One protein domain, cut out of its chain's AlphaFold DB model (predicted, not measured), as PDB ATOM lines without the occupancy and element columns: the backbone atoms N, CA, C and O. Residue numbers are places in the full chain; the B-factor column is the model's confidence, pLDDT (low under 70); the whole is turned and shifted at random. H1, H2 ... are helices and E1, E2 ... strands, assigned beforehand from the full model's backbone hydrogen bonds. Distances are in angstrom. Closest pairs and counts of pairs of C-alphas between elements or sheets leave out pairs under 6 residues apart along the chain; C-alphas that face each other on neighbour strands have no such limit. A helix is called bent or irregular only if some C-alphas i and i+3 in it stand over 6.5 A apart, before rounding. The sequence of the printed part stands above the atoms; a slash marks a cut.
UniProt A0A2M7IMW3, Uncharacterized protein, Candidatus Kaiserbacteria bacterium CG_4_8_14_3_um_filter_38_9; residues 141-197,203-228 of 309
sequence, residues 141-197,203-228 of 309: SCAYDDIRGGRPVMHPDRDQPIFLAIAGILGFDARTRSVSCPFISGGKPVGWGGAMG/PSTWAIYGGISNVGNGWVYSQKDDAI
ATOM      1  N   SER A 141     -58.831   8.964 -13.558       89.25
ATOM      2  CA  SER A 141     -59.536   8.461 -14.745       89.25
ATOM      3  C   SER A 141     -59.026   9.070 -16.050       89.25
ATOM      4  O   SER A 141     -59.601   8.819 -17.107       89.25
ATOM      5  N   CYS A 142     -57.966   9.876 -15.986       92.69
ATOM      6  CA  CYS A 142     -57.381  10.519 -17.153       92.69
ATOM      7  C   CYS A 142     -56.237   9.679 -17.722       92.69
ATOM      8  O   CYS A 142     -55.568   8.954 -16.984       92.69
ATOM      9  N   ALA A 143     -55.983   9.821 -19.022       95.81
ATOM     10  CA  ALA A 143     -54.707   9.449 -19.626       95.81
ATOM     11  C   ALA A 143     -53.702  10.609 -19.508       95.81
ATOM     12  O   ALA A 143     -54.079  11.767 -19.316       95.81
ATOM     13  N   TYR A 144     -52.405  10.317 -19.622       95.75
ATOM     14  CA  TYR A 144     -51.356  11.335 -19.475       95.75
ATOM     15  C   TYR A 144     -51.392  12.425 -20.568       95.75
ATOM     16  O   TYR A 144     -51.002  13.570 -20.312       95.75
ATOM     17  N   ASP A 145     -51.852  12.071 -21.771       94.88
ATOM     18  CA  ASP A 145     -51.961  12.921 -22.962       94.88
ATOM     19  C   ASP A 145     -53.390  13.426 -23.220       94.88
ATOM     20  O   ASP A 145     -53.616  14.140 -24.199       94.88
ATOM     21  N   ASP A 146     -54.345  13.123 -22.332       95.19
ATOM     22  CA  ASP A 146     -55.700  13.670 -22.413       95.19
ATOM     23  C   ASP A 146     -55.663  15.200 -22.450       95.19
ATOM     24  O   ASP A 146     -54.919  15.845 -21.706       95.19
ATOM     25  N   ILE A 147     -56.542  15.799 -23.254       93.12
ATOM     26  CA  ILE A 147     -56.721  17.251 -23.290       93.12
ATOM     27  C   ILE A 147     -57.902  17.647 -22.401       93.12
ATOM     28  O   ILE A 147     -59.043  17.212 -22.594       93.12
ATOM     29  N   ARG A 148     -57.643  18.522 -21.425       89.38
ATOM     30  CA  ARG A 148     -58.656  19.133 -20.553       89.38
ATOM     31  C   ARG A 148     -58.470  20.644 -20.576       89.38
ATOM     32  O   ARG A 148     -57.374  21.143 -20.351       89.38
ATOM     33  N   GLY A 149     -59.537  21.384 -20.881       83.56
ATOM     34  CA  GLY A 149     -59.495  22.852 -20.943       83.56
ATOM     35  C   GLY A 149     -58.448  23.419 -21.912       83.56
ATOM     36  O   GLY A 149     -57.895  24.479 -21.641       83.56
ATOM     37  N   GLY A 150     -58.156  22.707 -23.008       86.94
ATOM     38  CA  GLY A 150     -57.221  23.148 -24.050       86.94
ATOM     39  C   GLY A 150     -55.738  22.869 -23.778       86.94
ATOM     40  O   GLY A 150     -54.897  23.348 -24.530       86.94
ATOM     41  N   ARG A 151     -55.400  22.101 -22.735       88.62
ATOM     42  CA  ARG A 151     -54.018  21.697 -22.423       88.62
ATOM     43  C   ARG A 151     -53.932  20.218 -22.017       88.62
ATOM     44  O   ARG A 151     -54.963  19.665 -21.623       88.62
ATOM     45  N   PRO A 152     -52.747  19.580 -22.096       91.69
ATOM     46  CA  PRO A 152     -52.570  18.215 -21.613       91.69
ATOM     47  C   PRO A 152     -52.836  18.095 -20.107       91.69
ATOM     48  O   PRO A 152     -52.631  19.044 -19.348       91.69
ATOM     49  N   VAL A 153     -53.298  16.919 -19.681       94.06
ATOM     50  CA  VAL A 153     -53.545  16.578 -18.273       94.06
ATOM     51  C   VAL A 153     -52.252  16.602 -17.468       94.06
ATOM     52  O   VAL A 153     -52.211  17.213 -16.403       94.06
ATOM     53  N   MET A 154     -51.205  15.950 -17.969       96.19
ATOM     54  CA  MET A 154     -49.902  15.875 -17.313       96.19
ATOM     55  C   MET A 154     -48.988  16.999 -17.806       96.19
ATOM     56  O   MET A 154     -49.032  17.371 -18.979       96.19
ATOM     57  N   HIS A 155     -48.137  17.529 -16.923       94.81
ATOM     58  CA  HIS A 155     -47.214  18.599 -17.293       94.81
ATOM     59  C   HIS A 155     -46.261  18.128 -18.416       94.81
ATOM     60  O   HIS A 155     -45.502  17.177 -18.198       94.81
ATOM     61  N   PRO A 156     -46.232  18.807 -19.583       93.50
ATOM     62  CA  PRO A 156     -45.574  18.296 -20.789       93.50
ATOM     63  C   PRO A 156     -44.051  18.224 -20.685       93.50
ATOM     64  O   PRO A 156     -43.463  17.263 -21.157       93.50
ATOM     65  N   ASP A 157     -43.411  19.189 -20.022       90.81
ATOM     66  CA  ASP A 157     -41.942  19.191 -19.924       90.81
ATOM     67  C   ASP A 157     -41.420  18.479 -18.667       90.81
ATOM     68  O   ASP A 157     -40.397  17.798 -18.705       90.81
ATOM     69  N   ARG A 158     -42.126  18.633 -17.540       92.38
ATOM     70  CA  ARG A 158     -41.718  18.105 -16.233       92.38
ATOM     71  C   ARG A 158     -41.993  16.612 -16.082       92.38
ATOM     72  O   ARG A 158     -41.129  15.902 -15.587       92.38
ATOM     73  N   ASP A 159     -43.187  16.147 -16.454       96.56
ATOM     74  CA  ASP A 159     -43.684  14.831 -16.030       96.56
ATOM     75  C   ASP A 159     -43.940  13.862 -17.189       96.56
ATOM     76  O   ASP A 159     -43.632  12.679 -17.049       96.56
ATOM     77  N   GLN A 160     -44.438  14.328 -18.343       96.50
ATOM     78  CA  GLN A 160     -44.705  13.438 -19.487       96.50
ATOM     79  C   GLN A 160     -43.470  12.648 -19.962       96.50
ATOM     80  O   GLN A 160     -43.599  11.436 -20.149       96.50
ATOM     81  N   PRO A 161     -42.263  13.241 -20.102       96.44
ATOM     82  CA  PRO A 161     -41.091  12.501 -20.565       96.44
ATOM     83  C   PRO A 161     -40.666  11.417 -19.569       96.44
ATOM     84  O   PRO A 161     -40.232  10.338 -19.965       96.44
ATOM     85  N   ILE A 162     -40.841  11.685 -18.271       97.62
ATOM     86  CA  ILE A 162     -40.546  10.733 -17.198       97.62
ATOM     87  C   ILE A 162     -41.573   9.604 -17.206       97.62
ATOM     88  O   ILE A 162     -41.204   8.440 -17.089       97.62
ATOM     89  N   PHE A 163     -42.858   9.923 -17.379       98.00
ATOM     90  CA  PHE A 163     -43.915   8.918 -17.448       98.00
ATOM     91  C   PHE A 163     -43.719   7.953 -18.618       98.00
ATOM     92  O   PHE A 163     -43.860   6.743 -18.453       98.00
ATOM     93  N   LEU A 164     -43.326   8.472 -19.782       97.44
ATOM     94  CA  LEU A 164     -42.989   7.653 -20.946       97.44
ATOM     95  C   LEU A 164     -41.759   6.773 -20.692       97.44
ATOM     96  O   LEU A 164     -41.750   5.611 -21.094       97.44
ATOM     97  N   ALA A 165     -40.752   7.284 -19.979       97.12
ATOM     98  CA  ALA A 165     -39.613   6.472 -19.560       97.12
ATOM     99  C   ALA A 165     -40.044   5.347 -18.605       97.12
ATOM    100  O   ALA A 165     -39.679   4.195 -18.826       97.12
ATOM    101  N   ILE A 166     -40.879   5.646 -17.602       97.62
ATOM    102  CA  ILE A 166     -41.465   4.653 -16.683       97.62
ATOM    103  C   ILE A 166     -42.216   3.571 -17.470       97.62
ATOM    104  O   ILE A 166     -42.008   2.383 -17.228       97.62
ATOM    105  N   ALA A 167     -43.054   3.970 -18.429       96.81
ATOM    106  CA  ALA A 167     -43.806   3.055 -19.282       96.81
ATOM    107  C   ALA A 167     -42.884   2.125 -20.085       96.81
ATOM    108  O   ALA A 167     -43.109   0.914 -20.115       96.81
ATOM    109  N   GLY A 168     -41.806   2.668 -20.659       96.56
ATOM    110  CA  GLY A 168     -40.788   1.889 -21.367       96.56
ATOM    111  C   GLY A 168     -40.021   0.917 -20.463       96.56
ATOM    112  O   GLY A 168     -39.826  -0.235 -20.839       96.56
ATOM    113  N   ILE A 169     -39.633   1.350 -19.259       95.00
ATOM    114  CA  ILE A 169     -38.906   0.524 -18.276       95.00
ATOM    115  C   ILE A 169     -39.771  -0.643 -17.787       95.00
ATOM    116  O   ILE A 169     -39.280  -1.759 -17.623       95.00
ATOM    117  N   LEU A 170     -41.057  -0.383 -17.540       95.00
ATOM    118  CA  LEU A 170     -41.991  -1.351 -16.964       95.00
ATOM    119  C   LEU A 170     -42.776  -2.144 -18.019       95.00
ATOM    120  O   LEU A 170     -43.496  -3.075 -17.662       95.00
ATOM    121  N   GLY A 171     -42.644  -1.794 -19.300       94.56
ATOM    122  CA  GLY A 171     -43.247  -2.516 -20.418       94.56
ATOM    123  C   GLY A 171     -44.772  -2.396 -20.502       94.56
ATOM    124  O   GLY A 171     -45.432  -3.367 -20.866       94.56
ATOM    125  N   PHE A 172     -45.348  -1.239 -20.159       92.38
ATOM    126  CA  PHE A 172     -46.786  -0.985 -20.323       92.38
ATOM    127  C   PHE A 172     -47.062   0.134 -21.335       92.38
ATOM    128  O   PHE A 172     -46.237   1.018 -21.540       92.38
ATOM    129  N   ASP A 173     -48.256   0.134 -21.934       94.12
ATOM    130  CA  ASP A 173     -48.722   1.250 -22.764       94.12
ATOM    131  C   ASP A 173     -49.154   2.426 -21.873       94.12
ATOM    132  O   ASP A 173     -50.092   2.307 -21.076       94.12
ATOM    133  N   ALA A 174     -48.477   3.567 -22.023       94.69
ATOM    134  CA  ALA A 174     -48.706   4.786 -21.252       94.69
ATOM    135  C   ALA A 174     -50.163   5.275 -21.295       94.69
ATOM    136  O   ALA A 174     -50.655   5.796 -20.295       94.69
ATOM    137  N   ARG A 175     -50.885   5.068 -22.403       93.75
ATOM    138  CA  ARG A 175     -52.297   5.470 -22.507       93.75
ATOM    139  C   ARG A 175     -53.268   4.538 -21.792       93.75
ATOM    140  O   ARG A 175     -54.391   4.937 -21.512       93.75
ATOM    141  N   THR A 176     -52.853   3.314 -21.478       89.06
ATOM    142  CA  THR A 176     -53.716   2.339 -20.788       89.06
ATOM    143  C   THR A 176     -53.727   2.516 -19.275       89.06
ATOM    144  O   THR A 176     -54.573   1.940 -18.591       89.06
ATOM    145  N   ARG A 177     -52.790   3.296 -18.725       89.31
ATOM    146  CA  ARG A 177     -52.693   3.536 -17.287       89.31
ATOM    147  C   ARG A 177     -53.371   4.841 -16.914       89.31
ATOM    148  O   ARG A 177     -52.966   5.912 -17.355       89.31
ATOM    149  N   SER A 178     -54.384   4.731 -16.060       91.44
ATOM    150  CA  SER A 178     -55.053   5.890 -15.488       91.44
ATOM    151  C   SER A 178     -54.116   6.660 -14.564       91.44
ATOM    152  O   SER A 178     -53.381   6.081 -13.760       91.44
ATOM    153  N   VAL A 179     -54.185   7.977 -14.681       94.19
ATOM    154  CA  VAL A 179     -53.519   8.947 -13.818       94.19
ATOM    155  C   VAL A 179     -54.545   9.938 -13.280       94.19
ATOM    156  O   VAL A 179     -55.684  10.022 -13.763       94.19
ATOM    157  N   SER A 180     -54.145  10.720 -12.279       92.62
ATOM    158  CA  SER A 180     -54.986  11.786 -11.751       92.62
ATOM    159  C   SER A 180     -55.368  12.790 -12.837       92.62
ATOM    160  O   SER A 180     -54.611  13.068 -13.771       92.62
ATOM    161  N   CYS A 181     -56.565  13.346 -12.703       91.75
ATOM    162  CA  CYS A 181     -57.021  14.456 -13.525       91.75
ATOM    163  C   CYS A 181     -56.682  15.784 -12.833       91.75
ATOM    164  O   CYS A 181     -56.645  15.830 -11.603       91.75
ATOM    165  N   PRO A 182     -56.486  16.880 -13.587       90.19
ATOM    166  CA  PRO A 182     -56.354  18.199 -12.987       90.19
ATOM    167  C   PRO A 182     -57.631  18.563 -12.227       90.19
ATOM    168  O   PRO A 182     -58.740  18.168 -12.605       90.19
ATOM    169  N   PHE A 183     -57.478  19.363 -11.177       83.75
ATOM    170  CA  PHE A 183     -58.613  19.862 -10.416       83.75
ATOM    171  C   PHE A 183     -59.500  20.740 -11.305       83.75
ATOM    172  O   PHE A 183     -58.988  21.530 -12.093       83.75
ATOM    173  N   ILE A 184     -60.826  20.658 -11.177       82.75
ATOM    174  CA  ILE A 184     -61.744  21.524 -11.929       82.75
ATOM    175  C   ILE A 184     -62.319  22.595 -11.005       82.75
ATOM    176  O   ILE A 184     -63.062  22.291 -10.077       82.75
ATOM    177  N   SER A 185     -62.013  23.861 -11.290       79.56
ATOM    178  CA  SER A 185     -62.560  25.020 -10.577       79.56
ATOM    179  C   SER A 185     -63.210  25.977 -11.568       79.56
ATOM    180  O   SER A 185     -62.594  26.364 -12.561       79.56
ATOM    181  N   GLY A 186     -64.479  26.331 -11.346       77.75
ATOM    182  CA  GLY A 186     -65.216  27.231 -12.244       77.75
ATOM    183  C   GLY A 186     -65.288  26.741 -13.698       77.75
ATOM    184  O   GLY A 186     -65.241  27.547 -14.622       77.75
ATOM    185  N   GLY A 187     -65.327  25.419 -13.907       79.19
ATOM    186  CA  GLY A 187     -65.352  24.800 -15.238       79.19
ATOM    187  C   GLY A 187     -64.005  24.776 -15.967       79.19
ATOM    188  O   GLY A 187     -63.954  24.360 -17.122       79.19
ATOM    189  N   LYS A 188     -62.910  25.196 -15.320       82.00
ATOM    190  CA  LYS A 188     -61.562  25.192 -15.898       82.00
ATOM    191  C   LYS A 188     -60.608  24.300 -15.096       82.00
ATOM    192  O   LYS A 188     -60.714  24.258 -13.869       82.00
ATOM    193  N   PRO A 189     -59.662  23.613 -15.759       84.12
ATOM    194  CA  PRO A 189     -58.585  22.914 -15.073       84.12
ATOM    195  C   PRO A 189     -57.688  23.885 -14.301       84.12
ATOM    196  O   PRO A 189     -57.220  24.883 -14.851       84.12
ATOM    197  N   VAL A 190     -57.408  23.554 -13.048       85.19
ATOM    198  CA  VAL A 190     -56.444  24.218 -12.174       85.19
ATOM    199  C   VAL A 190     -55.322  23.229 -11.881       85.19
ATOM    200  O   VAL A 190     -55.576  22.080 -11.525       85.19
ATOM    201  N   GLY A 191     -54.079  23.670 -12.082       86.62
ATOM    202  CA  GLY A 191     -52.903  22.800 -12.018       86.62
ATOM    203  C   GLY A 191     -52.912  21.653 -13.030       86.62
ATOM    204  O   GLY A 191     -53.571  21.709 -14.074       86.62
ATOM    205  N   TRP A 192     -52.156  20.612 -12.705       90.69
ATOM    206  CA  TRP A 192     -51.940  19.441 -13.548       90.69
ATOM    207  C   TRP A 192     -52.499  18.192 -12.870       90.69
ATOM    208  O   TRP A 192     -52.599  18.131 -11.647       90.69
ATOM    209  N   GLY A 193     -52.865  17.204 -13.678       92.62
ATOM    210  CA  GLY A 193     -53.013  15.827 -13.231       92.62
ATOM    211  C   GLY A 193     -51.704  15.060 -13.424       92.62
ATOM    212  O   GLY A 193     -50.614  15.633 -13.388       92.62
ATOM    213  N   GLY A 194     -51.809  13.761 -13.691       94.31
ATOM    214  CA  GLY A 194     -50.650  12.914 -13.972       94.31
ATOM    215  C   GLY A 194     -50.058  12.212 -12.752       94.31
ATOM    216  O   GLY A 194     -49.084  11.483 -12.899       94.31
ATOM    217  N   ALA A 195     -50.634  12.387 -11.563       94.25
ATOM    218  CA  ALA A 195     -50.239  11.610 -10.397       94.25
ATOM    219  C   ALA A 195     -50.614  10.132 -10.583       94.25
ATOM    220  O   ALA A 195     -51.682   9.807 -11.107       94.25
ATOM    221  N   MET A 196     -49.711   9.238 -10.188       95.12
ATOM    222  CA  MET A 196     -49.772   7.818 -10.525       95.12
ATOM    223  C   MET A 196     -50.042   6.960  -9.292       95.12
ATOM    224  O   MET A 196     -49.433   7.158  -8.239       95.12
ATOM    225  N   GLY A 197     -50.888   5.943  -9.468       91.44
ATOM    226  CA  GLY A 197     -51.044   4.845  -8.518       91.44
ATOM    227  C   GLY A 197     -51.488   5.259  -7.107       91.44
ATOM    228  O   GLY A 197     -51.953   6.383  -6.901       91.44
ATOM    229  N   PRO A 203     -44.723  11.812 -11.859       97.50
ATOM    230  CA  PRO A 203     -43.556  11.118 -12.403       97.50
ATOM    231  C   PRO A 203     -42.216  11.634 -11.879       97.50
ATOM    232  O   PRO A 203     -41.365  10.837 -11.492       97.50
ATOM    233  N   SER A 204     -42.049  12.951 -11.778       95.06
ATOM    234  CA  SER A 204     -40.831  13.559 -11.230       95.06
ATOM    235  C   SER A 204     -40.560  13.212  -9.763       95.06
ATOM    236  O   SER A 204     -39.406  13.016  -9.398       95.06
ATOM    237  N   THR A 205     -41.592  13.060  -8.927       94.81
ATOM    238  CA  THR A 205     -41.428  12.590  -7.537       94.81
ATOM    239  C   THR A 205     -41.113  11.098  -7.496       94.81
ATOM    240  O   THR A 205     -40.243  10.671  -6.741       94.81
ATOM    241  N   TRP A 206     -41.772  10.298  -8.341       97.44
ATOM    242  CA  TRP A 206     -41.477   8.869  -8.453       97.44
ATOM    243  C   TRP A 206     -40.023   8.616  -8.858       97.44
ATOM    244  O   TRP A 206     -39.365   7.761  -8.273       97.44
ATOM    245  N   ALA A 207     -39.505   9.390  -9.812       96.88
ATOM    246  CA  ALA A 207     -38.150   9.261 -10.338       96.88
ATOM    247  C   ALA A 207     -37.064   9.320  -9.246       96.88
ATOM    248  O   ALA A 207     -36.104   8.549  -9.308       96.88
ATOM    249  N   ILE A 208     -37.265  10.153  -8.212       95.19
ATOM    250  CA  ILE A 208     -36.359  10.303  -7.057       95.19
ATOM    251  C   ILE A 208     -36.136   8.963  -6.342       95.19
ATOM    252  O   ILE A 208     -35.018   8.656  -5.931       95.19
ATOM    253  N   TYR A 209     -37.187   8.151  -6.209       96.94
ATOM    254  CA  TYR A 209     -37.155   6.892  -5.461       96.94
ATOM    255  C   TYR A 209     -37.059   5.653  -6.352       96.94
ATOM    256  O   TYR A 209     -36.490   4.649  -5.932       96.94
ATOM    257  N   GLY A 210     -37.588   5.729  -7.573       96.69
ATOM    258  CA  GLY A 210     -37.632   4.642  -8.552       96.69
ATOM    259  C   GLY A 210     -36.375   4.514  -9.412       96.69
ATOM    260  O   GLY A 210     -36.374   3.742 -10.366       96.69
ATOM    261  N   GLY A 211     -35.311   5.268  -9.112       95.75
ATOM    262  CA  GLY A 211     -34.018   5.135  -9.788       95.75
ATOM    263  C   GLY A 211     -34.034   5.614 -11.234       95.75
ATOM    264  O   GLY A 211     -33.386   5.005 -12.083       95.75
ATOM    265  N   ILE A 212     -34.796   6.671 -11.522       96.31
ATOM    266  CA  ILE A 212     -34.902   7.248 -12.862       96.31
ATOM    267  C   ILE A 212     -34.284   8.640 -12.821       96.31
ATOM    268  O   ILE A 212     -34.724   9.498 -12.061       96.31
ATOM    269  N   SER A 213     -33.257   8.878 -13.628       94.31
ATOM    270  CA  SER A 213     -32.522  10.145 -13.622       94.31
ATOM    271  C   SER A 213     -32.349  10.702 -15.028       94.31
ATOM    272  O   SER A 213     -32.324   9.966 -16.016       94.31
ATOM    273  N   ASN A 214     -32.270  12.029 -15.122       92.38
ATOM    274  CA  ASN A 214     -32.035  12.724 -16.379       92.38
ATOM    275  C   ASN A 214     -30.525  12.792 -16.653       92.38
ATOM    276  O   ASN A 214     -29.766  13.264 -15.810       92.38
ATOM    277  N   VAL A 215     -30.102  12.343 -17.834       90.69
ATOM    278  CA  VAL A 215     -28.693  12.338 -18.278       90.69
ATOM    279  C   VAL A 215     -28.430  13.312 -19.435       90.69
ATOM    280  O   VAL A 215     -27.482  13.163 -20.199       90.69
ATOM    281  N   GLY A 216     -29.281  14.328 -19.580       84.56
ATOM    282  CA  GLY A 216     -29.166  15.411 -20.561       84.56
ATOM    283  C   GLY A 216     -29.818  15.110 -21.913       84.56
ATOM    284  O   GLY A 216     -30.375  16.015 -22.529       84.56
ATOM    285  N   ASN A 217     -29.814  13.853 -22.360       83.19
ATOM    286  CA  ASN A 217     -30.461  13.412 -23.605       83.19
ATOM    287  C   ASN A 217     -31.689  12.510 -23.381       83.19
ATOM    288  O   ASN A 217     -32.234  11.965 -24.338       83.19
ATOM    289  N   GLY A 218     -32.119  12.342 -22.131       88.00
ATOM    290  CA  GLY A 218     -33.248  11.492 -21.783       88.00
ATOM    291  C   GLY A 218     -33.233  11.064 -20.323       88.00
ATOM    292  O   GLY A 218     -32.399  11.504 -19.530       88.00
ATOM    293  N   TRP A 219     -34.177  10.189 -19.994       94.69
ATOM    294  CA  TRP A 219     -34.336   9.598 -18.671       94.69
ATOM    295  C   TRP A 219     -33.898   8.140 -18.708       94.69
ATOM    296  O   TRP A 219     -34.347   7.380 -19.566       94.69
ATOM    297  N   VAL A 220     -33.021   7.755 -17.786       94.62
ATOM    298  CA  VAL A 220     -32.447   6.407 -17.721       94.62
ATOM    299  C   VAL A 220     -32.742   5.755 -16.383       94.62
ATOM    300  O   VAL A 220     -32.835   6.427 -15.357       94.62
ATOM    301  N   TYR A 221     -32.876   4.433 -16.407       96.81
ATOM    302  CA  TYR A 221     -33.058   3.620 -15.215       96.81
ATOM    303  C   TYR A 221     -31.718   3.148 -14.647       96.81
ATOM    304  O   TYR A 221     -30.856   2.666 -15.381       96.81
ATOM    305  N   SER A 222     -31.586   3.208 -13.324       95.06
ATOM    306  CA  SER A 222     -30.451   2.688 -12.570       95.06
ATOM    307  C   SER A 222     -30.946   1.805 -11.426       95.06
ATOM    308  O   SER A 222     -31.500   2.285 -10.438       95.06
ATOM    309  N   GLN A 223     -30.670   0.500 -11.513       94.56
ATOM    310  CA  GLN A 223     -30.962  -0.449 -10.427       94.56
ATOM    311  C   GLN A 223     -30.266  -0.073  -9.116       94.56
ATOM    312  O   GLN A 223     -30.759  -0.392  -8.032       94.56
ATOM    313  N   LYS A 224     -29.094   0.567  -9.217       93.94
ATOM    314  CA  LYS A 224     -28.332   1.030  -8.061       93.94
ATOM    315  C   LYS A 224     -29.050   2.173  -7.361       93.94
ATOM    316  O   LYS A 224     -29.000   2.208  -6.136       93.94
ATOM    317  N   ASP A 225     -29.729   3.046  -8.101       94.44
ATOM    318  CA  ASP A 225     -30.367   4.251  -7.563       94.44
ATOM    319  C   ASP A 225     -31.845   4.035  -7.208       94.44
ATOM    320  O   ASP A 225     -32.365   4.739  -6.347       94.44
ATOM    321  N   ASP A 226     -32.475   2.970  -7.713       97.06
ATOM    322  CA  ASP A 226     -33.835   2.535  -7.360       97.06
ATOM    323  C   ASP A 226     -33.953   2.104  -5.885       97.06
ATOM    324  O   ASP A 226     -33.688   0.961  -5.501       97.06
ATOM    325  N   ALA A 227     -34.305   3.060  -5.023       96.44
ATOM    326  CA  ALA A 227     -34.388   2.883  -3.579       96.44
ATOM    327  C   ALA A 227     -35.490   1.906  -3.181       96.44
ATOM    328  O   ALA A 227     -35.304   1.123  -2.248       96.44
ATOM    329  N   ILE A 228     -36.604   1.930  -3.911       96.81
ATOM    330  CA  ILE A 228     -37.735   1.042  -3.668       96.81
ATOM    331  C   ILE A 228     -37.320  -0.393  -3.989       96.81
ATOM    332  O   ILE A 228     -37.452  -1.248  -3.119       96.81
TER     333      ILE A 228
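AT A GLANCE: This is residues 141 to 197 and 203 to 228 of the 309 residues of an uncharacterized protein of Candidatus Kaiserbacteria bacterium CG_4_8_14_3_um_filter_38_9 (UniProt A0A2M7IMW3). The bent hairpin E3 and E4 stands at one end of an elongated body with H1 and H2 packed on it, and a small hairpin, E1 and E2, makes the other end, with long stretches of unnamed chain between. The 83 printed residues hold two named helices and four named strands in the order H1 E1 E2 H2 E3 E4, a mixed class with 37 residues in named elements, under half. Both two-stranded sheets, E3 - E4 and E1 - E2, are antiparallel. The whole is compact, with a radius of gyration of the C-alphas of 13.4 A, and spans 45 by 23 by 22 A.

HOW THE PARTS SIT: E3, residues 211 to 214, and E4, residues 219 to 226, form a hairpin, with N 222 and O 211 2.8 A apart, within hydrogen-bond range. E4 bends by 111 degrees at residue 223. The closest C-alphas of H1, residues 160 to 170, and E4 are those of Ala 165 and Trp 219, 6.2 A. Those of H2, residues 203 to 210, and E4 are Gly 210 and Asp 226, 4.5 A. H1 and H2 touch at Phe 163 and Pro 203, their closest C-alphas, 5.5 A, at a steep tilt of 39 degrees, the same way. In H1 every O i to N i+4 pair is within hydrogen-bond range; in H2 2 of 4 are, and 3 of 5 O i to N i+3 pairs. E1, residues 183 to 185, and E2, residues 188 to 190, form a hairpin with N 190 and O 183 2.7 A apart, within hydrogen-bond range; both are apart from E3 and E4.

IN THESE COORDINATES: E4 is 13.3 A long from first to last C-alpha, ending at C-alpha 226 (-33.835, 2.535, -7.360); E3 is 10.2 A. H1, 15.2 A, begins at C-alpha 160 (-44.705, 13.438, -19.487); H2 is 9.6 A, E1 6.5 A and E2 6.4 A.

THE WHOLE: The two C-alphas farthest apart, of Gly 186 and Lys 224, are 45.4 A apart. Residues 198 to 202 are not printed, and C-alphas 197 and 203 are 10.5 A apart across the cut. The link H1 to E1 is long. No printed residue is under 70 in pLDDT.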